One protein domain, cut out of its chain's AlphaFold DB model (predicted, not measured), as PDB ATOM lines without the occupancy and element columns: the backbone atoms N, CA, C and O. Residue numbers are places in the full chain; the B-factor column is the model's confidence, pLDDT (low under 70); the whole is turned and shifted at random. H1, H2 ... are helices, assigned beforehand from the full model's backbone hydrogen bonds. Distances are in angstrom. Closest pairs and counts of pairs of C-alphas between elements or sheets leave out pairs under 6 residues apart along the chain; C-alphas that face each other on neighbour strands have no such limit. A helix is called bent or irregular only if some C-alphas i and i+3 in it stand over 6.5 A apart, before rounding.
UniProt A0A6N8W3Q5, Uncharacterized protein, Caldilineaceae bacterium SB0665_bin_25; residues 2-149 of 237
ATOM      1  N   ALA A   2      39.381  15.688 -66.518       56.12
ATOM      2  CA  ALA A   2      38.021  15.130 -66.582       56.12
ATOM      3  C   ALA A   2      37.996  13.662 -66.097       56.12
ATOM      4  O   ALA A   2      37.303  13.356 -65.133       56.12
ATOM      5  N   ASP A   3      38.886  12.814 -66.628       58.81
ATOM      6  CA  ASP A   3      38.980  11.392 -66.239       58.81
ATOM      7  C   ASP A   3      39.328  11.161 -64.761       58.81
ATOM      8  O   ASP A   3      38.888  10.189 -64.159       58.81
ATOM      9  N   SER A   4      40.091  12.066 -64.142       63.12
ATOM     10  CA  SER A   4      40.500  11.941 -62.738       63.12
ATOM     11  C   SER A   4      39.474  12.511 -61.753       63.12
ATOM     12  O   SER A   4      39.490  12.164 -60.574       63.12
ATOM     13  N   THR A   5      38.572  13.387 -62.198       72.94
ATOM     14  CA  THR A   5      37.556  14.030 -61.340       72.94
ATOM     15  C   THR A   5      36.167  13.432 -61.536       72.94
ATOM     16  O   THR A   5      35.358  13.473 -60.616       72.94
ATOM     17  N   GLY A   6      35.893  12.850 -62.708       75.75
ATOM     18  CA  GLY A   6      34.554  12.441 -63.133       75.75
ATOM     19  C   GLY A   6      33.684  13.613 -63.607       75.75
ATOM     20  O   GLY A   6      32.514  13.412 -63.921       75.75
ATOM     21  N   PHE A   7      34.211  14.843 -63.638       82.25
ATOM     22  CA  PHE A   7      33.488  16.008 -64.145       82.25
ATOM     23  C   PHE A   7      33.520  16.067 -65.671       82.25
ATOM     24  O   PHE A   7      34.522  15.736 -66.307       82.25
ATOM     25  N   SER A   8      32.436  16.586 -66.255       86.75
ATOM     26  CA  SER A   8      32.448  17.042 -67.647       86.75
ATOM     27  C   SER A   8      33.509  18.143 -67.837       86.75
ATOM     28  O   SER A   8      33.850  18.828 -66.867       86.75
ATOM     29  N   PRO A   9      34.022  18.377 -69.060       86.69
ATOM     30  CA  PRO A   9      34.977  19.461 -69.310       86.69
ATOM     31  C   PRO A   9      34.483  20.836 -68.831       86.69
ATOM     32  O   PRO A   9      35.243  21.584 -68.215       86.69
ATOM     33  N   GLU A  10      33.195  21.134 -69.035       89.00
ATOM     34  CA  GLU A  10      32.559  22.360 -68.536       89.00
ATOM     35  C   GLU A  10      32.534  22.390 -67.000       89.00
ATOM     36  O   GLU A  10      32.889  23.393 -66.386       89.00
ATOM     37  N   GLY A  11      32.209  21.265 -66.357       88.12
ATOM     38  CA  GLY A  11      32.228  21.151 -64.900       88.12
ATOM     39  C   GLY A  11      33.623  21.311 -64.292       88.12
ATOM     40  O   GLY A  11      33.757  21.951 -63.252       88.12
ATOM     41  N   VAL A  12      34.673  20.802 -64.949       87.50
ATOM     42  CA  VAL A  12      36.071  21.042 -64.539       87.50
ATOM     43  C   VAL A  12      36.386  22.536 -64.593       87.50
ATOM     44  O   VAL A  12      36.958  23.078 -63.646       87.50
ATOM     45  N   LYS A  13      36.003  23.212 -65.681       89.50
ATOM     46  CA  LYS A  13      36.228  24.651 -65.859       89.50
ATOM     47  C   LYS A  13      35.510  25.469 -64.783       89.50
ATOM     48  O   LYS A  13      36.143  26.331 -64.170       89.50
ATOM     49  N   GLU A  14      34.244  25.168 -64.506       92.44
ATOM     50  CA  GLU A  14      33.475  25.855 -63.462       92.44
ATOM     51  C   GLU A  14      34.018  25.586 -62.057       92.44
ATOM     52  O   GLU A  14      34.129  26.516 -61.261       92.44
ATOM     53  N   ALA A  15      34.445  24.357 -61.759       89.75
ATOM     54  CA  ALA A  15      35.084  24.036 -60.485       89.75
ATOM     55  C   ALA A  15      36.420  24.780 -60.301       89.75
ATOM     56  O   ALA A  15      36.658  25.363 -59.243       89.75
ATOM     57  N   LEU A  16      37.280  24.822 -61.329       88.94
ATOM     58  CA  LEU A  16      38.537  25.588 -61.286       88.94
ATOM     59  C   LEU A  16      38.283  27.087 -61.103       88.94
ATOM     60  O   LEU A  16      38.962  27.730 -60.303       88.94
ATOM     61  N   SER A  17      37.306  27.636 -61.828       91.19
ATOM     62  CA  SER A  17      36.872  29.030 -61.690       91.19
ATOM     63  C   SER A  17      36.368  29.307 -60.268       91.19
ATOM     64  O   SER A  17      36.868  30.200 -59.587       91.19
ATOM     65  N   GLY A  18      35.487  28.444 -59.756       90.00
ATOM     66  CA  GLY A  18      34.972  28.484 -58.390       90.00
ATOM     67  C   GLY A  18      36.060  28.500 -57.327       90.00
ATOM     68  O   GLY A  18      36.039  29.360 -56.451       90.00
ATOM     69  N   MET A  19      37.036  27.595 -57.421       88.69
ATOM     70  CA  MET A  19      38.151  27.550 -56.470       88.69
ATOM     71  C   MET A  19      39.029  28.803 -56.522       88.69
ATOM     72  O   MET A  19      39.551  29.223 -55.488       88.69
ATOM     73  N   ARG A  20      39.211  29.407 -57.704       87.19
ATOM     74  CA  ARG A  20      39.979  30.654 -57.857       87.19
ATOM     75  C   ARG A  20      39.277  31.853 -57.222       87.19
ATOM     76  O   ARG A  20      39.973  32.729 -56.716       87.19
ATOM     77  N   ASP A  21      37.948  31.858 -57.233       90.00
ATOM     78  CA  ASP A  21      37.114  32.949 -56.716       90.00
ATOM     79  C   ASP A  21      36.887  32.875 -55.194       90.00
ATOM     80  O   ASP A  21      36.306  33.788 -54.599       90.00
ATOM     81  N   LEU A  22      37.343  31.804 -54.532       87.50
ATOM     82  CA  LEU A  22      37.264  31.688 -53.077       87.50
ATOM     83  C   LEU A  22      38.071  32.804 -52.398       87.50
ATOM     84  O   LEU A  22      39.260  32.978 -52.659       87.50
ATOM     85  N   ARG A  23      37.442  33.508 -51.443       82.69
ATOM     86  CA  ARG A  23      38.110  34.545 -50.628       82.69
ATOM     87  C   ARG A  23      39.357  34.018 -49.915       82.69
ATOM     88  O   ARG A  23      40.340  34.737 -49.784       82.69
ATOM     89  N   SER A  24      39.297  32.776 -49.442       83.56
ATOM     90  CA  SER A  24      40.427  32.039 -48.883       83.56
ATOM     91  C   SER A  24      40.640  30.805 -49.748       83.56
ATOM     92  O   SER A  24      39.745  29.965 -49.850       83.56
ATOM     93  N   LYS A  25      41.801  30.722 -50.406       83.56
ATOM     94  CA  LYS A  25      42.137  29.577 -51.255       83.56
ATOM     95  C   LYS A  25      42.258  28.316 -50.408       83.56
ATOM     96  O   LYS A  25      42.824  28.364 -49.319       83.56
ATOM     97  N   LEU A  26      41.758  27.203 -50.942       84.12
ATOM     98  CA  LEU A  26      42.015  25.884 -50.379       84.12
ATOM     99  C   LEU A  26      43.478  25.512 -50.623       84.12
ATOM    100  O   LEU A  26      44.000  25.657 -51.730       84.12
ATOM    101  N   THR A  27      44.122  25.044 -49.569       81.00
ATOM    102  CA  THR A  27      45.510  24.594 -49.523       81.00
ATOM    103  C   THR A  27      45.551  23.098 -49.212       81.00
ATOM    104  O   THR A  27      44.567  22.555 -48.709       81.00
ATOM    105  N   PRO A  28      46.677  22.407 -49.462       78.25
ATOM    106  CA  PRO A  28      46.831  21.002 -49.088       78.25
ATOM    107  C   PRO A  28      46.464  20.716 -47.622       78.25
ATOM    108  O   PRO A  28      45.796  19.728 -47.336       78.25
ATOM    109  N   THR A  29      46.818  21.621 -46.706       81.19
ATOM    110  CA  THR A  29      46.546  21.494 -45.266       81.19
ATOM    111  C   THR A  29      45.074  21.669 -44.896       81.19
ATOM    112  O   THR A  29      44.678  21.277 -43.806       81.19
ATOM    113  N   ASP A  30      44.246  22.231 -45.784       86.19
ATOM    114  CA  ASP A  30      42.799  22.324 -45.552       86.19
ATOM    115  C   ASP A  30      42.092  20.970 -45.749       86.19
ATOM    116  O   ASP A  30      40.962  20.794 -45.286       86.19
ATOM    117  N   TRP A  31      42.741  20.003 -46.411       87.00
ATOM    118  CA  TRP A  31      42.216  18.656 -46.645       87.00
ATOM    119  C   TRP A  31      42.479  17.733 -45.457       87.00
ATOM    120  O   TRP A  31      43.102  16.679 -45.575       87.00
ATOM    121  N   GLU A  32      41.962  18.117 -44.297       88.31
ATOM    122  CA  GLU A  32      41.974  17.280 -43.104       88.31
ATOM    123  C   GLU A  32      40.629  17.333 -42.363       88.31
ATOM    124  O   GLU A  32      39.890  18.318 -42.484       88.31
ATOM    125  N   PRO A  33      40.294  16.307 -41.553       89.75
ATOM    126  CA  PRO A  33      38.972  16.209 -40.936       89.75
ATOM    127  C   PRO A  33      38.614  17.413 -40.057       89.75
ATOM    128  O   PRO A  33      37.473  17.866 -40.067       89.75
ATOM    129  N   GLY A  34      39.582  17.954 -39.309       89.31
ATOM    130  CA  GLY A  34      39.367  19.115 -38.438       89.31
ATOM    131  C   GLY A  34      39.058  20.395 -39.215       89.31
ATOM    132  O   GLY A  34      38.165  21.149 -38.831       89.31
ATOM    133  N   SER A  35      39.745  20.603 -40.337       89.50
ATOM    134  CA  SER A  35      39.556  21.765 -41.208       89.50
ATOM    135  C   SER A  35      38.227  21.712 -41.964       89.50
ATOM    136  O   SER A  35      37.531  22.728 -42.058       89.50
ATOM    137  N   LEU A  36      37.843  20.530 -42.464       89.12
ATOM    138  CA  LEU A  36      36.600  20.345 -43.218       89.12
ATOM    139  C   LEU A  36      35.365  20.257 -42.319       89.12
ATOM    140  O   LEU A  36      34.415  21.005 -42.527       89.12
ATOM    141  N   PHE A  37      35.374  19.364 -41.329       90.25
ATOM    142  CA  PHE A  37      34.183  19.005 -40.545       90.25
ATOM    143  C   PHE A  37      34.130  19.669 -39.162       90.25
ATOM    144  O   PHE A  37      33.169  19.480 -38.414       90.25
ATOM    145  N   GLY A  38      35.174  20.417 -38.794       85.06
ATOM    146  CA  GLY A  38      35.215  21.236 -37.584       85.06
ATOM    147  C   GLY A  38      34.791  22.686 -37.833       85.06
ATOM    148  O   GLY A  38      34.227  23.036 -38.867       85.06
ATOM    149  N   GLY A  39      35.114  23.568 -36.885       73.81
ATOM    150  CA  GLY A  39      34.777  24.997 -36.958       73.81
ATOM    151  C   GLY A  39      35.533  25.804 -38.028       73.81
ATOM    152  O   GLY A  39      35.357  27.015 -38.103       73.81
ATOM    153  N   GLY A  40      36.381  25.164 -38.845       66.56
ATOM    154  CA  GLY A  40      37.211  25.819 -39.863       66.56
ATOM    155  C   GLY A  40      36.448  26.320 -41.097       66.56
ATOM    156  O   GLY A  40      37.001  27.082 -41.890       66.56
ATOM    157  N   GLY A  41      35.187  25.907 -41.282       77.56
ATOM    158  CA  GLY A  41      34.299  26.417 -42.336       77.56
ATOM    159  C   GLY A  41      34.695  26.038 -43.770       77.56
ATOM    160  O   GLY A  41      34.092  26.530 -44.726       77.56
ATOM    161  N   LYS A  42      35.690  25.160 -43.958       88.88
ATOM    162  CA  LYS A  42      36.205  24.798 -45.290       88.88
ATOM    163  C   LYS A  42      35.206  23.970 -46.096       88.88
ATOM    164  O   LYS A  42      35.171  24.098 -47.319       88.88
ATOM    165  N   MET A  43      34.320  23.218 -45.441       89.75
ATOM    166  CA  MET A  43      33.243  22.504 -46.134       89.75
ATOM    167  C   MET A  43      32.259  23.455 -46.838       89.75
ATOM    168  O   MET A  43      31.804  23.163 -47.944       89.75
ATOM    169  N   ALA A  44      32.001  24.642 -46.279       88.38
ATOM    170  CA  ALA A  44      31.170  25.651 -46.936       88.38
ATOM    171  C   ALA A  44      31.833  26.186 -48.213       88.38
ATOM    172  O   ALA A  44      31.160  26.372 -49.228       88.38
ATOM    173  N   ALA A  45      33.160  26.366 -48.196       88.81
ATOM    174  CA  ALA A  45      33.917  26.723 -49.392       88.81
ATOM    175  C   ALA A  45      33.813  25.624 -50.462       88.81
ATOM    176  O   ALA A  45      33.511  25.932 -51.614       88.81
ATOM    177  N   ILE A  46      33.951  24.351 -50.078       89.00
ATOM    178  CA  ILE A  46      33.776  23.205 -50.984       89.00
ATOM    179  C   ILE A  46      32.386  23.223 -51.630       89.00
ATOM    180  O   ILE A  46      32.287  23.222 -52.857       89.00
ATOM    181  N   PHE A  47      31.308  23.322 -50.846       88.31
ATOM    182  CA  PHE A  47      29.951  23.361 -51.405       88.31
ATOM    183  C   PHE A  47      29.694  24.586 -52.285       88.31
ATOM    184  O   PHE A  47      28.989  24.466 -53.288       88.31
ATOM    185  N   SER A  48      30.291  25.741 -51.974       87.94
ATOM    186  CA  SER A  48      30.181  26.930 -52.828       87.94
ATOM    187  C   SER A  48      30.786  26.713 -54.222       87.94
ATOM    188  O   SER A  48      30.264  27.237 -55.204       87.94
ATOM    189  N   VAL A  49      31.838  25.891 -54.324       90.12
ATOM    190  CA  VAL A  49      32.424  25.487 -55.609       90.12
ATOM    191  C   VAL A  49      31.553  24.435 -56.290       90.12
ATOM    192  O   VAL A  49      31.236  24.583 -57.468       90.12
ATOM    193  N   LEU A  50      31.118  23.397 -55.565       88.19
ATOM    194  CA  LEU A  50      30.311  22.308 -56.136       88.19
ATOM    195  C   LEU A  50      28.979  22.794 -56.717       88.19
ATOM    196  O   LEU A  50      28.537  22.285 -57.741       88.19
ATOM    197  N   LEU A  51      28.363  23.818 -56.126       87.75
ATOM    198  CA  LEU A  51      27.118  24.406 -56.634       87.75
ATOM    199  C   LEU A  51      27.281  25.186 -57.943       87.75
ATOM    200  O   LEU A  51      26.289  25.472 -58.612       87.75
ATOM    201  N   ARG A  52      28.515  25.521 -58.334       89.56
ATOM    202  CA  ARG A  52      28.809  26.099 -59.654       89.56
ATOM    203  C   ARG A  52      28.954  25.029 -60.732       89.56
ATOM    204  O   ARG A  52      28.876  25.350 -61.910       89.56
ATOM    205  N   VAL A  53      29.146  23.769 -60.343       88.81
ATOM    206  CA  VAL A  53      29.311  22.651 -61.272       88.81
ATOM    207  C   VAL A  53      27.934  22.250 -61.827       88.81
ATOM    208  O   VAL A  53      27.101  21.758 -61.062       88.81
ATOM    209  N   PRO A  54      27.662  22.414 -63.140       85.06
ATOM    210  CA  PRO A  54      26.308  22.277 -63.689       85.06
ATOM    211  C   PRO A  54      25.659  20.915 -63.425       85.06
ATOM    212  O   PRO A  54      24.490  20.854 -63.057       85.06
ATOM    213  N   GLN A  55      26.430  19.830 -63.548       83.56
ATOM    214  CA  GLN A  55      25.930  18.472 -63.312       83.56
ATOM    215  C   GLN A  55      25.609  18.157 -61.841       83.56
ATOM    216  O   GLN A  55      25.013  17.126 -61.567       83.56
ATOM    217  N   LEU A  56      26.019  19.015 -60.901       83.31
ATOM    218  CA  LEU A  56      25.787  18.845 -59.464       83.31
ATOM    219  C   LEU A  56      24.756  19.816 -58.907       83.31
ATOM    220  O   LEU A  56      24.079  19.508 -57.927       83.31
ATOM    221  N   LYS A  57      24.662  20.996 -59.515       84.12
ATOM    222  CA  LYS A  57      23.886  22.119 -59.007       84.12
ATOM    223  C   LYS A  57      22.439  21.737 -58.697       84.12
ATOM    224  O   LYS A  57      22.008  21.929 -57.567       84.12
ATOM    225  N   THR A  58      21.728  21.151 -59.660       81.62
ATOM    226  CA  THR A  58      20.304  20.814 -59.511       81.62
ATOM    227  C   THR A  58      20.062  19.853 -58.352       81.62
ATOM    228  O   THR A  58      19.172  20.083 -57.535       81.62
ATOM    229  N   ASP A  59      20.865  18.792 -58.248       79.50
ATOM    230  CA  ASP A  59      20.716  17.819 -57.169       79.50
ATOM    231  C   ASP A  59      20.983  18.482 -55.817       79.50
ATOM    232  O   ASP A  59      20.148  18.373 -54.918       79.50
ATOM    233  N   LEU A  60      22.088  19.230 -55.700       80.12
ATOM    234  CA  LEU A  60      22.479  19.972 -54.496       80.12
ATOM    235  C   LEU A  60      21.432  21.005 -54.054       80.12
ATOM    236  O   LEU A  60      21.126  21.073 -52.863       80.12
ATOM    237  N   GLU A  61      20.849  21.765 -54.981       80.00
ATOM    238  CA  GLU A  61      19.790  22.743 -54.692       80.00
ATOM    239  C   GLU A  61      18.510  22.059 -54.195       80.00
ATOM    240  O   GLU A  61      17.946  22.472 -53.179       80.00
ATOM    241  N   ASN A  62      18.102  20.956 -54.832       74.94
ATOM    242  CA  ASN A  62      16.930  20.179 -54.417       74.94
ATOM    243  C   ASN A  62      17.059  19.621 -52.990       74.94
ATOM    244  O   ASN A  62      16.059  19.439 -52.297       74.94
ATOM    245  N   ILE A  63      18.285  19.346 -52.537       69.56
ATOM    246  CA  ILE A  63      18.551  18.811 -51.196       69.56
ATOM    247  C   ILE A  63      18.384  19.869 -50.108       69.56
ATOM    248  O   ILE A  63      17.856  19.564 -49.040       69.56
ATOM    249  N   GLY A  64      18.847  21.099 -50.340       64.56
ATOM    250  CA  GLY A  64      18.806  22.125 -49.296       64.56
ATOM    251  C   GLY A  64      17.480  22.882 -49.194       64.56
ATOM    252  O   GLY A  64      17.397  23.784 -48.362       64.56
ATOM    253  N   GLY A  65      16.463  22.500 -49.977       63.84
ATOM    254  CA  GLY A  65      15.077  22.969 -49.865       63.84
ATOM    255  C   GLY A  65      14.848  24.437 -50.251       63.84
ATOM    256  O   GLY A  65      15.768  25.152 -50.649       63.84
ATOM    257  N   GLU A  66      13.601  24.904 -50.121       52.84
ATOM    258  CA  GLU A  66      13.247  26.311 -50.363       52.84
ATOM    259  C   GLU A  66      14.024  27.254 -49.421       52.84
ATOM    260  O   GLU A  66      14.185  26.977 -48.230       52.84
ATOM    261  N   GLY A  67      14.541  28.370 -49.954       55.50
ATOM    262  CA  GLY A  67      15.364  29.328 -49.194       55.50
ATOM    263  C   GLY A  67      16.844  28.938 -49.034       55.50
ATOM    264  O   GLY A  67      17.531  29.477 -48.163       55.50
ATOM    265  N   PHE A  68      17.324  28.007 -49.865       61.06
ATOM    266  CA  PHE A  68      18.671  27.438 -49.895       61.06
ATOM    267  C   PHE A  68      19.807  28.446 -49.611       61.06
ATOM    268  O   PHE A  68      20.095  29.341 -50.405       61.06
ATOM    269  N   LYS A  69      20.519  28.251 -48.492       64.25
ATOM    270  CA  LYS A  69      21.798  28.919 -48.197       64.25
ATOM    271  C   LYS A  69      22.934  27.908 -48.318       64.25
ATOM    272  O   LYS A  69      22.837  26.821 -47.758       64.25
ATOM    273  N   HIS A  70      24.039  28.296 -48.962       66.12
ATOM    274  CA  HIS A  70      25.251  27.470 -49.101       66.12
ATOM    275  C   HIS A  70      25.751  26.874 -47.774       66.12
ATOM    276  O   HIS A  70      26.257  25.754 -47.757       66.12
ATOM    277  N   SER A  71      25.576  27.596 -46.660       76.88
ATOM    278  CA  SER A  71      25.949  27.121 -45.324       76.88
ATOM    279  C   SER A  71      25.149  25.892 -44.893       76.88
ATOM    280  O   SER A  71      25.720  24.994 -44.296       76.88
ATOM    281  N   ARG A  72      23.875  25.771 -45.284       84.75
ATOM    282  CA  ARG A  72      22.997  24.681 -44.835       84.75
ATOM    283  C   ARG A  72      23.522  23.301 -45.231       84.75
ATOM    284  O   ARG A  72      23.490  22.398 -44.409       84.75
ATOM    285  N   LEU A  73      24.021  23.128 -46.462       85.56
ATOM    286  CA  LEU A  73      24.615  21.850 -46.887       85.56
ATOM    287  C   LEU A  73      25.904  21.532 -46.127       85.56
ATOM    288  O   LEU A  73      26.151  20.372 -45.796       85.56
ATOM    289  N   SER A  74      26.713  22.558 -45.861       88.44
ATOM    290  CA  SER A  74      27.930  22.426 -45.065       88.44
ATOM    291  C   SER A  74      27.596  21.987 -43.646       88.44
ATOM    292  O   SER A  74      28.108  20.967 -43.202       88.44
ATOM    293  N   ASP A  75      26.702  22.710 -42.975       90.44
ATOM    294  CA  ASP A  75      26.306  22.458 -41.589       90.44
ATOM    295  C   ASP A  75      25.684  21.061 -41.453       90.44
ATOM    296  O   ASP A  75      26.112  20.270 -40.615       90.44
ATOM    297  N   LEU A  76      24.779  20.701 -42.371       91.19
ATOM    298  CA  LEU A  76      24.162  19.376 -42.436       91.19
ATOM    299  C   LEU A  76      25.200  18.258 -42.637       91.19
ATOM    300  O   LEU A  76      25.111  17.208 -42.002       91.19
ATOM    301  N   THR A  77      26.190  18.472 -43.509       92.00
ATOM    302  CA  THR A  77      27.269  17.496 -43.743       92.00
ATOM    303  C   THR A  77      28.165  17.358 -42.520       92.00
ATOM    304  O   THR A  77      28.502  16.236 -42.139       92.00
ATOM    305  N   CYS A  78      28.528  18.473 -41.885       93.38
ATOM    306  CA  CYS A  78      29.313  18.467 -40.657       93.38
ATOM    307  C   CYS A  78      28.564  17.735 -39.543       93.38
ATOM    308  O   CYS A  78      29.136  16.846 -38.927       93.38
ATOM    309  N   ASP A  79      27.285  18.031 -39.321       94.56
ATOM    310  CA  ASP A  79      26.461  17.361 -38.311       94.56
ATOM    311  C   ASP A  79      26.340  15.851 -38.556       94.56
ATOM    312  O   ASP A  79      26.481  15.052 -37.627       94.56
ATOM    313  N   TRP A  80      26.153  15.445 -39.816       95.12
ATOM    314  CA  TRP A  80      26.132  14.038 -40.217       95.12
ATOM    315  C   TRP A  80      27.448  13.313 -39.900       95.12
ATOM    316  O   TRP A  80      27.428  12.239 -39.294       95.12
ATOM    317  N   VAL A  81      28.583  13.907 -40.281       95.25
ATOM    318  CA  VAL A  81      29.933  13.358 -40.057       95.25
ATOM    319  C   VAL A  81      30.319  13.380 -38.576       95.25
ATOM    320  O   VAL A  81      30.994  12.474 -38.096       95.25
ATOM    321  N   ASN A  82      29.854  14.385 -37.834       94.50
ATOM    322  CA  ASN A  82      30.116  14.555 -36.406       94.50
ATOM    323  C   ASN A  82      29.198  13.706 -35.513       94.50
ATOM    324  O   ASN A  82      29.308  13.787 -34.292       94.50
ATOM    325  N   GLY A  83      28.335  12.873 -36.101       93.12
ATOM    326  CA  GLY A  83      27.602  11.836 -35.381       93.12
ATOM    327  C   GLY A  83      26.186  12.203 -34.938       93.12
ATOM    328  O   GLY A  83      25.555  11.359 -34.304       93.12
ATOM    329  N   LYS A  84      25.642  13.378 -35.305       94.69
ATOM    330  CA  LYS A  84      24.231  13.697 -35.008       94.69
ATOM    331  C   LYS A  84      23.303  12.628 -35.576       94.69
ATOM    332  O   LYS A  84      23.514  12.153 -36.702       94.69
ATOM    333  N   SER A  85      22.278  12.250 -34.815       92.94
ATOM    334  CA  SER A  85      21.272  11.263 -35.210       92.94
ATOM    335  C   SER A  85      20.449  11.754 -36.412       92.94
ATOM    336  O   SER A  85      20.398  12.944 -36.723       92.94
ATOM    337  N   LEU A  86      19.798  10.826 -37.122       92.38
ATOM    338  CA  LEU A  86      18.874  11.206 -38.197       92.38
ATOM    339  C   LEU A  86      17.670  11.983 -37.655       92.38
ATOM    340  O   LEU A  86      17.161  12.851 -38.356       92.38
ATOM    341  N   GLU A  87      17.237  11.700 -36.423       91.75
ATOM    342  CA  GLU A  87      16.138  12.422 -35.775       91.75
ATOM    343  C   GLU A  87      16.562  13.843 -35.404       91.75
ATOM    344  O   GLU A  87      15.822  14.791 -35.662       91.75
ATOM    345  N   GLU A  88      17.773  14.012 -34.862       93.06
ATOM    346  CA  GLU A  88      18.325  15.335 -34.564       93.06
ATOM    347  C   GLU A  88      18.453  16.170 -35.838       93.06
ATOM    348  O   GLU A  88      17.996  17.308 -35.875       93.06
ATOM    349  N   ILE A  89      18.996  15.586 -36.909       93.25
ATOM    350  CA  ILE A  89      19.116  16.252 -38.209       93.25
ATOM    351  C   ILE A  89      17.740  16.598 -38.793       93.25
ATOM    352  O   ILE A  89      17.544  17.697 -39.315       93.25
ATOM    353  N   ALA A  90      16.779  15.676 -38.721       91.44
ATOM    354  CA  ALA A  90      15.416  15.919 -39.181       91.44
ATOM    355  C   ALA A  90      14.799  17.122 -38.475       91.44
ATOM    356  O   ALA A  90      14.294  18.020 -39.137       91.44
ATOM    357  N   ARG A  91      14.911  17.178 -37.150       90.38
ATOM    358  CA  ARG A  91      14.404  18.286 -36.342       90.38
ATOM    359  C   ARG A  91      15.138  19.599 -36.628       90.38
ATOM    360  O   ARG A  91      14.482  20.613 -36.832       90.38
ATOM    361  N   ASP A  92      16.469  19.582 -36.658       89.81
ATOM    362  CA  ASP A  92      17.293  20.794 -36.766       89.81
ATOM    363  C   ASP A  92      17.188  21.449 -38.153       89.81
ATOM    364  O   ASP A  92      17.248  22.674 -38.269       89.81
ATOM    365  N   TYR A  93      17.030  20.643 -39.209       87.12
ATOM    366  CA  TYR A  93      17.061  21.132 -40.587       87.12
ATOM    367  C   TYR A  93      15.731  21.028 -41.314       87.12
ATOM    368  O   TYR A  93      15.543  21.779 -42.260       87.12
ATOM    369  N   PHE A  94      14.837  20.112 -40.962       85.81
ATOM    370  CA  PHE A  94      13.627  19.841 -41.748       85.81
ATOM    371  C   PHE A  94      12.333  19.949 -40.942       85.81
ATOM    372  O   PHE A  94      11.272  19.874 -41.551       85.81
ATOM    373  N   GLY A  95      12.423  20.156 -39.626       80.81
ATOM    374  CA  GLY A  95      11.272  20.290 -38.744       80.81
ATOM    375  C   GLY A  95      10.435  21.528 -39.054       80.81
ATOM    376  O   GLY A  95      10.971  22.617 -39.274       80.81
ATOM    377  N   GLY A  96       9.113  21.363 -39.036       67.56
ATOM    378  CA  GLY A  96       8.149  22.460 -38.997       67.56
ATOM    379  C   GLY A  96       7.569  22.694 -37.602       67.56
ATOM    380  O   GLY A  96       7.999  22.119 -36.604       67.56
ATOM    381  N   ASN A  97       6.557  23.560 -37.519       61.50
ATOM    382  CA  ASN A  97       5.970  23.993 -36.243       61.50
ATOM    383  C   ASN A  97       4.997  22.974 -35.604       61.50
ATOM    384  O   ASN A  97       4.485  23.251 -34.523       61.50
ATOM    385  N   ASN A  98       4.713  21.829 -36.244       58.53
ATOM    386  CA  ASN A  98       3.708  20.851 -35.797       58.53
ATOM    387  C   ASN A  98       4.207  19.397 -35.881       58.53
ATOM    388  O   ASN A  98       4.951  19.031 -36.780       58.53
ATOM    389  N   ARG A  99       3.701  18.542 -34.983       56.94
ATOM    390  CA  ARG A  99       4.115  17.134 -34.784       56.94
ATOM    391  C   ARG A  99       3.775  16.167 -35.935       56.94
ATOM    392  O   ARG A  99       4.418  15.135 -36.071       56.94
ATOM    393  N   GLU A 100       2.776  16.477 -36.769       57.75
ATOM    394  CA  GLU A 100       2.482  15.701 -37.997       57.75
ATOM    395  C   GLU A 100       3.615  15.799 -39.038       57.75
ATOM    396  O   GLU A 100       3.701  14.972 -39.947       57.75
ATOM    397  N   ASP A 101       4.528  16.757 -38.867       70.19
ATOM    398  CA  ASP A 101       5.678  16.992 -39.735       70.19
ATOM    399  C   ASP A 101       6.879  16.079 -39.408       70.19
ATOM    400  O   ASP A 101       7.824  15.999 -40.189       70.19
ATOM    401  N   ASP A 102       6.863  15.328 -38.298       79.75
ATOM    402  CA  ASP A 102       8.033  14.564 -37.827       79.75
ATOM    403  C   ASP A 102       8.433  13.440 -38.806       79.75
ATOM    404  O   ASP A 102       9.610  13.264 -39.138       79.75
ATOM    405  N   THR A 103       7.454  12.699 -39.343       84.94
ATOM    406  CA  THR A 103       7.718  11.627 -40.329       84.94
ATOM    407  C   THR A 103       8.208  12.201 -41.662       84.94
ATOM    408  O   THR A 103       9.109  11.640 -42.301       84.94
ATOM    409  N   ALA A 104       7.633  13.327 -42.090       86.00
ATOM    410  CA  ALA A 104       8.038  14.018 -43.309       86.00
ATOM    411  C   ALA A 104       9.456  14.588 -43.165       86.00
ATOM    412  O   ALA A 104      10.293  14.383 -44.047       86.00
ATOM    413  N   SER A 105       9.758  15.194 -42.019       89.00
ATOM    414  CA  SER A 105      11.077  15.715 -41.649       89.00
ATOM    415  C   SER A 105      12.134  14.618 -41.662       89.00
ATOM    416  O   SER A 105      13.184  14.783 -42.286       89.00
ATOM    417  N   LEU A 106      11.846  13.457 -41.060       90.19
ATOM    418  CA  LEU A 106      12.755  12.308 -41.075       90.19
ATOM    419  C   LEU A 106      12.978  11.775 -42.494       90.19
ATOM    420  O   LEU A 106      14.109  11.489 -42.893       90.19
ATOM    421  N   THR A 107      11.913  11.690 -43.291       88.69
ATOM    422  CA  THR A 107      12.005  11.281 -44.700       88.69
ATOM    423  C   THR A 107      12.863  12.258 -45.508       88.69
ATOM    424  O   THR A 107      13.696  11.833 -46.316       88.69
ATOM    425  N   ASN A 108      12.693  13.561 -45.284       87.25
ATOM    426  CA  ASN A 108      13.462  14.610 -45.946       87.25
ATOM    427  C   ASN A 108      14.934  14.586 -45.521       87.25
ATOM    428  O   ASN A 108      15.797  14.648 -46.395       87.25
ATOM    429  N   ALA A 109      15.229  14.376 -44.236       90.50
ATOM    430  CA  ALA A 109      16.591  14.185 -43.738       90.50
ATOM    431  C   ALA A 109      17.276  12.977 -44.388       90.50
ATOM    432  O   ALA A 109      18.371  13.104 -44.936       90.50
ATOM    433  N   CYS A 110      16.609  11.819 -44.413       90.25
ATOM    434  CA  CYS A 110      17.115  10.624 -45.089       90.25
ATOM    435  C   CYS A 110      17.380  10.886 -46.577       90.25
ATOM    436  O   CYS A 110      18.425  10.497 -47.101       90.25
ATOM    437  N   ARG A 111      16.460  11.571 -47.268       86.56
ATOM    438  CA  ARG A 111      16.638  11.926 -48.682       86.56
ATOM    439  C   ARG A 111      17.846  12.842 -48.868       86.56
ATOM    440  O   ARG A 111      18.672  12.565 -49.734       86.56
ATOM    441  N   ALA A 112      17.959  13.885 -48.053       86.81
ATOM    442  CA  ALA A 112      19.039  14.858 -48.118       86.81
ATOM    443  C   ALA A 112      20.412  14.218 -47.872       86.81
ATOM    444  O   ALA A 112      21.351  14.448 -48.636       86.81
ATOM    445  N   ILE A 113      20.520  13.357 -46.860       89.44
ATOM    446  CA  ILE A 113      21.767  12.666 -46.532       89.44
ATOM    447  C   ILE A 113      22.117  11.652 -47.619       89.44
ATOM    448  O   ILE A 113      23.170  11.762 -48.240       89.44
ATOM    449  N   TYR A 114      21.241  10.682 -47.889       86.25
ATOM    450  CA  TYR A 114      21.612   9.532 -48.716       86.25
ATOM    451  C   TYR A 114      21.602   9.817 -50.215       86.25
ATOM    452  O   TYR A 114      22.418   9.253 -50.939       86.25
ATOM    453  N   ARG A 115      20.708  10.683 -50.712       78.38
ATOM    454  CA  ARG A 115      20.740  11.077 -52.133       78.38
ATOM    455  C   ARG A 115      21.703  12.219 -52.379       78.38
ATOM    456  O   ARG A 115      22.266  12.312 -53.463       78.38
ATOM    457  N   GLY A 116      21.871  13.070 -51.375       77.44
ATOM    458  CA  GLY A 116      22.607  14.300 -51.511       77.44
ATOM    459  C   GLY A 116      24.026  14.251 -51.022       77.44
ATOM    460  O   GLY A 116      24.957  14.261 -51.818       77.44
ATOM    461  N   ILE A 117      24.189  14.226 -49.709       83.06
ATOM    462  CA  ILE A 117      25.495  14.373 -49.069       83.06
ATOM    463  C   ILE A 117      26.385  13.162 -49.341       83.06
ATOM    464  O   ILE A 117      27.524  13.320 -49.774       83.06
ATOM    465  N   VAL A 118      25.863  11.954 -49.141       83.69
ATOM    466  CA  VAL A 118      26.622  10.706 -49.293       83.69
ATOM    467  C   VAL A 118      27.136  10.542 -50.725       83.69
ATOM    468  O   VAL A 118      28.288  10.153 -50.910       83.69
ATOM    469  N   ASN A 119      26.332  10.902 -51.729       76.81
ATOM    470  CA  ASN A 119      26.728  10.799 -53.135       76.81
ATOM    471  C   ASN A 119      27.546  12.016 -53.590       76.81
ATOM    472  O   ASN A 119      28.708  11.881 -53.970       76.81
ATOM    473  N   ASN A 120      26.966  13.216 -53.516       75.94
ATOM    474  CA  ASN A 120      27.564  14.423 -54.090       75.94
ATOM    475  C   ASN A 120      28.663  15.022 -53.205       75.94
ATOM    476  O   ASN A 120      29.629  15.575 -53.726       75.94
ATOM    477  N   GLY A 121      28.550  14.901 -51.880       76.94
ATOM    478  CA  GLY A 121      29.560  15.381 -50.934       76.94
ATOM    479  C   GLY A 121      30.842  14.552 -50.992       76.94
ATOM    480  O   GLY A 121      31.919  15.110 -51.197       76.94
ATOM    481  N   SER A 122      30.734  13.223 -50.899       80.12
ATOM    482  CA  SER A 122      31.896  12.317 -50.973       80.12
ATOM    483  C   SER A 122      32.629  12.448 -52.310       80.12
ATOM    484  O   SER A 122      33.860  12.561 -52.362       80.12
ATOM    485  N   TRP A 123      31.872  12.483 -53.410       77.94
ATOM    486  CA  TRP A 123      32.446  12.663 -54.739       77.94
ATOM    487  C   TRP A 123      33.043  14.061 -54.929       77.94
ATOM    488  O   TRP A 123      34.170  14.180 -55.404       77.94
ATOM    489  N   GLY A 124      32.339  15.112 -54.504       81.94
ATOM    490  CA  GLY A 124      32.797  16.491 -54.633       81.94
ATOM    491  C   GLY A 124      34.093  16.770 -53.873       81.94
ATOM    492  O   GLY A 124      35.000  17.390 -54.427       81.94
ATOM    493  N   VAL A 125      34.229  16.242 -52.652       84.25
ATOM    494  CA  VAL A 125      35.483  16.293 -51.876       84.25
ATOM    495  C   VAL A 125      36.608  15.558 -52.604       84.25
ATOM    496  O   VAL A 125      37.701  16.104 -52.736       84.25
ATOM    497  N   SER A 126      36.335  14.366 -53.143       83.56
ATOM    498  CA  SER A 126      37.321  13.595 -53.917       83.56
ATOM    499  C   SER A 126      37.792  14.330 -55.173       83.56
ATOM    500  O   SER A 126      38.974  14.306 -55.512       83.56
ATOM    501  N   ALA A 127      36.858  14.934 -55.907       83.38
ATOM    502  CA  ALA A 127      37.143  15.617 -57.158       83.38
ATOM    503  C   ALA A 127      37.937  16.901 -56.904       83.38
ATOM    504  O   ALA A 127      38.979  17.104 -57.524       83.38
ATOM    505  N   LEU A 128      37.486  17.735 -55.963       84.75
ATOM    506  CA  LEU A 128      38.122  19.017 -55.676       84.75
ATOM    507  C   LEU A 128      39.495  18.862 -55.018       84.75
ATOM    508  O   LEU A 128      40.392  19.632 -55.358       84.75
ATOM    509  N   SER A 129      39.710  17.850 -54.168       82.44
ATOM    510  CA  SER A 129      41.031  17.609 -53.569       82.44
ATOM    511  C   SER A 129      42.098  17.338 -54.629       82.44
ATOM    512  O   SER A 129      43.189  17.904 -54.583       82.44
ATOM    513  N   ARG A 130      41.748  16.587 -55.679       79.50
ATOM    514  CA  ARG A 130      42.618  16.343 -56.842       79.50
ATOM    515  C   ARG A 130      42.848  17.572 -57.717       79.50
ATOM    516  O   ARG A 130      43.763  17.570 -58.538       79.50
ATOM    517  N   MET A 131      42.046  18.621 -57.563       78.69
ATOM    518  CA  MET A 131      42.167  19.857 -58.338       78.69
ATOM    519  C   MET A 131      42.944  20.959 -57.603       78.69
ATOM    520  O   MET A 131      43.332  21.931 -58.247       78.69
ATOM    521  N   THR A 132      43.244  20.817 -56.304       73.00
ATOM    522  CA  THR A 132      44.026  21.813 -55.539       73.00
ATOM    523  C   THR A 132      45.539  21.752 -55.779       73.00
ATOM    524  O   THR A 132      46.302  22.350 -55.028       73.00
ATOM    525  N   GLY A 133      45.989  21.037 -56.816       66.00
ATOM    526  CA  GLY A 133      47.410  20.926 -57.165       66.00
ATOM    527  C   GLY A 133      48.236  20.119 -56.161       66.00
ATOM    528  O   GLY A 133      49.458  20.209 -56.171       66.00
ATOM    529  N   VAL A 134      47.580  19.348 -55.289       68.56
ATOM    530  CA  VAL A 134      48.244  18.387 -54.406       68.56
ATOM    531  C   VAL A 134      48.787  17.261 -55.280       68.56
ATOM    532  O   VAL A 134      48.019  16.569 -55.948       68.56
ATOM    533  N   GLU A 135      50.101  17.065 -55.275       71.81
ATOM    534  CA  GLU A 135      50.716  15.877 -55.861       71.81
ATOM    535  C   GLU A 135      50.493  14.685 -54.924       71.81
ATOM    536  O   GLU A 135      51.319  14.348 -54.084       71.81
ATOM    537  N   PHE A 136      49.328  14.048 -55.040       71.31
ATOM    538  CA  PHE A 136      48.940  12.922 -54.182       71.31
ATOM    539  C   PHE A 136      49.946  11.770 -54.180       71.31
ATOM    540  O   PHE A 136      50.085  11.082 -53.169       71.31
ATOM    541  N   ASP A 137      50.631  11.564 -55.302       72.75
ATOM    542  CA  ASP A 137      51.595  10.481 -55.471       72.75
ATOM    543  C   ASP A 137      52.927  10.752 -54.759       72.75
ATOM    544  O   ASP A 137      53.670   9.807 -54.498       72.75
ATOM    545  N   SER A 138      53.220  12.011 -54.408       79.19
ATOM    546  CA  SER A 138      54.427  12.396 -53.667       79.19
ATOM    547  C   SER A 138      54.187  12.590 -52.165       79.19
ATOM    548  O   SER A 138      55.143  12.800 -51.416       79.19
ATOM    549  N   LEU A 139      52.938  12.472 -51.698       79.69
ATOM    550  CA  LEU A 139      52.611  12.536 -50.276       79.69
ATOM    551  C   LEU A 139      53.094  11.291 -49.512       79.69
ATOM    552  O   LEU A 139      53.014  10.175 -50.036       79.69
ATOM    553  N   PRO A 140      53.499  11.449 -48.235       84.25
ATOM    554  CA  PRO A 140      53.653  10.325 -47.321       84.25
ATOM    555  C   PRO A 140      52.392   9.456 -47.285       84.25
ATOM    556  O   PRO A 140      51.269   9.956 -47.389       84.25
ATOM    557  N   GLU A 141      52.560   8.145 -47.099       82.56
ATOM    558  CA  GLU A 141      51.439   7.200 -47.146       82.56
ATOM    559  C   GLU A 141      50.330   7.562 -46.147       82.56
ATOM    560  O   GLU A 141      49.155   7.525 -46.510       82.56
ATOM    561  N   ALA A 142      50.703   7.982 -44.934       81.62
ATOM    562  CA  ALA A 142      49.772   8.413 -43.896       81.62
ATOM    563  C   ALA A 142      48.941   9.638 -44.320       81.62
ATOM    564  O   ALA A 142      47.721   9.632 -44.164       81.62
ATOM    565  N   ASP A 143      49.564  10.649 -44.930       82.19
ATOM    566  CA  ASP A 143      48.862  11.850 -45.400       82.19
ATOM    567  C   ASP A 143      47.918  11.517 -46.557       82.19
ATOM    568  O   ASP A 143      46.756  11.935 -46.580       82.19
ATOM    569  N   ARG A 144      48.384  10.685 -47.494       82.44
ATOM    570  CA  ARG A 144      47.563  10.202 -48.607       82.44
ATOM    571  C   ARG A 144      46.360   9.401 -48.102       82.44
ATOM    572  O   ARG A 144      45.252   9.601 -48.598       82.44
ATOM    573  N   ARG A 145      46.560   8.515 -47.119       85.12
ATOM    574  CA  ARG A 145      45.496   7.730 -46.464       85.12
ATOM    575  C   ARG A 145      44.460   8.659 -45.829       85.12
ATOM    576  O   ARG A 145      43.275   8.529 -46.129       85.12
ATOM    577  N   ARG A 146      44.926   9.660 -45.077       84.50
ATOM    578  CA  ARG A 146      44.086  10.643 -44.385       84.50
ATOM    579  C   ARG A 146      43.210  11.444 -45.346       84.50
ATOM    580  O   ARG A 146      42.009  11.567 -45.110       84.50
ATOM    581  N   ILE A 147      43.772  11.942 -46.452       84.19
ATOM    582  CA  ILE A 147      42.993  12.682 -47.459       84.19
ATOM    583  C   ILE A 147      42.011  11.748 -48.179       84.19
ATOM    584  O   ILE A 147      40.846  12.101 -48.375       84.19
ATOM    585  N   ASN A 148      42.448  10.534 -48.527       84.81
ATOM    586  CA  ASN A 148      41.596   9.534 -49.176       84.81
ATOM    587  C   ASN A 148      40.459   9.028 -48.275       84.81
ATOM    588  O   ASN A 148      39.470   8.505 -48.786       84.81
ATOM    589  N   ALA A 149      40.564   9.202 -46.956       89.88
ATOM    590  CA  ALA A 149      39.512   8.853 -46.011       89.88
ATOM    591  C   ALA A 149      38.392   9.904 -45.926       89.88
ATOM    592  O   ALA A 149      37.278   9.552 -45.544       89.88
TER     593      ALA A 149
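AT A GLANCE: This is residues 2 to 149 of the 237 residues of an uncharacterized protein of Caldilineaceae bacterium SB0665_bin_25 (UniProt A0A6N8W3Q5). One long helix, H8, forms a spine along the longest axis, and shorter helices pack in a series along it: H7 near its first residues, then H5 and H6, then H4 and H1 near its last, mostly crossed on one another. H2 packs on H4 near that last end, H3 sits by H4 and H6, and H9 lies loosely near H8, with residues 137 to 142 sticking out. The printed part has 148 residues with nine named helices, H1 to H9 in chain order, and no named strand; the class is all helix. It is compact, with a radius of gyration of the C-alphas of 16.0 A, yet elongated, spanning 54 by 33 by 27 A.

IN THESE COORDINATES: H8, residues 99 to 129, is 41.4 A long, from C-alpha 99 at (4.115, 17.134, -34.784) to C-alpha 129 at (41.031, 17.609, -53.569). H7 is residues 86 to 94, H6 residues 70 to 81 with 17.4 A, H5 residues 54 to 64 with 16.2 A, and H4 residues 42 to 50. H3 is residues 33 to 37, H2 residues 9 to 20 with 16.8 A, and H1 residues 2 to 5, with C-alpha 2 at (38.021, 15.130, -66.582). H9 is residues 141 to 149, 12.1 A.

HOW THE PARTS SIT: H8 is the hub, touching five helices, with a kink of 29 degrees near residue 117. It is irregular, C-alphas 100 and 103 being 7.0 A apart, as is H5, with C-alphas 55 and 58 7.2 A apart. With residues 102 to 110 alone, H8 touches H7 about perpendicular at 87 degrees, closest at the C-alphas of Phe 94 and Ser 105, 4.9 A. H5 touches residues 111 to 120 of H8 at a shallow tilt of 29 degrees, opposite ways; the C-alphas of Ile 63 and Ala 112 are closest, 5.0 A. H6 and H7 form a helical hairpin at a shallow tilt of 9 degrees, their closest C-alphas, Leu 76 and Ile 89, 7.3 A apart. H4 touches H6 at a steep tilt of 57 degrees, closest at the C-alphas of Ala 44 and Ser 74, 4.9 A. Every O i to N i+4 pair is within hydrogen-bond range in H2, H3, H4, H7 and H9, against 5 of 7 in H5, 7 of 8 in H6 and 22 of 27 in H8; H1 is too short for such a pair.

THE WHOLE: The C-alphas of Asn 98 and Ser 138 are farthest apart, 54.4 A. The printed part has no cut. The links H2 to H3 and H8 to H9 are long. The mean pLDDT of the printed part is 82.3, with residues 2 to 4, 40, 63 to 70, 96 to 100 and 133 to 134 under 70.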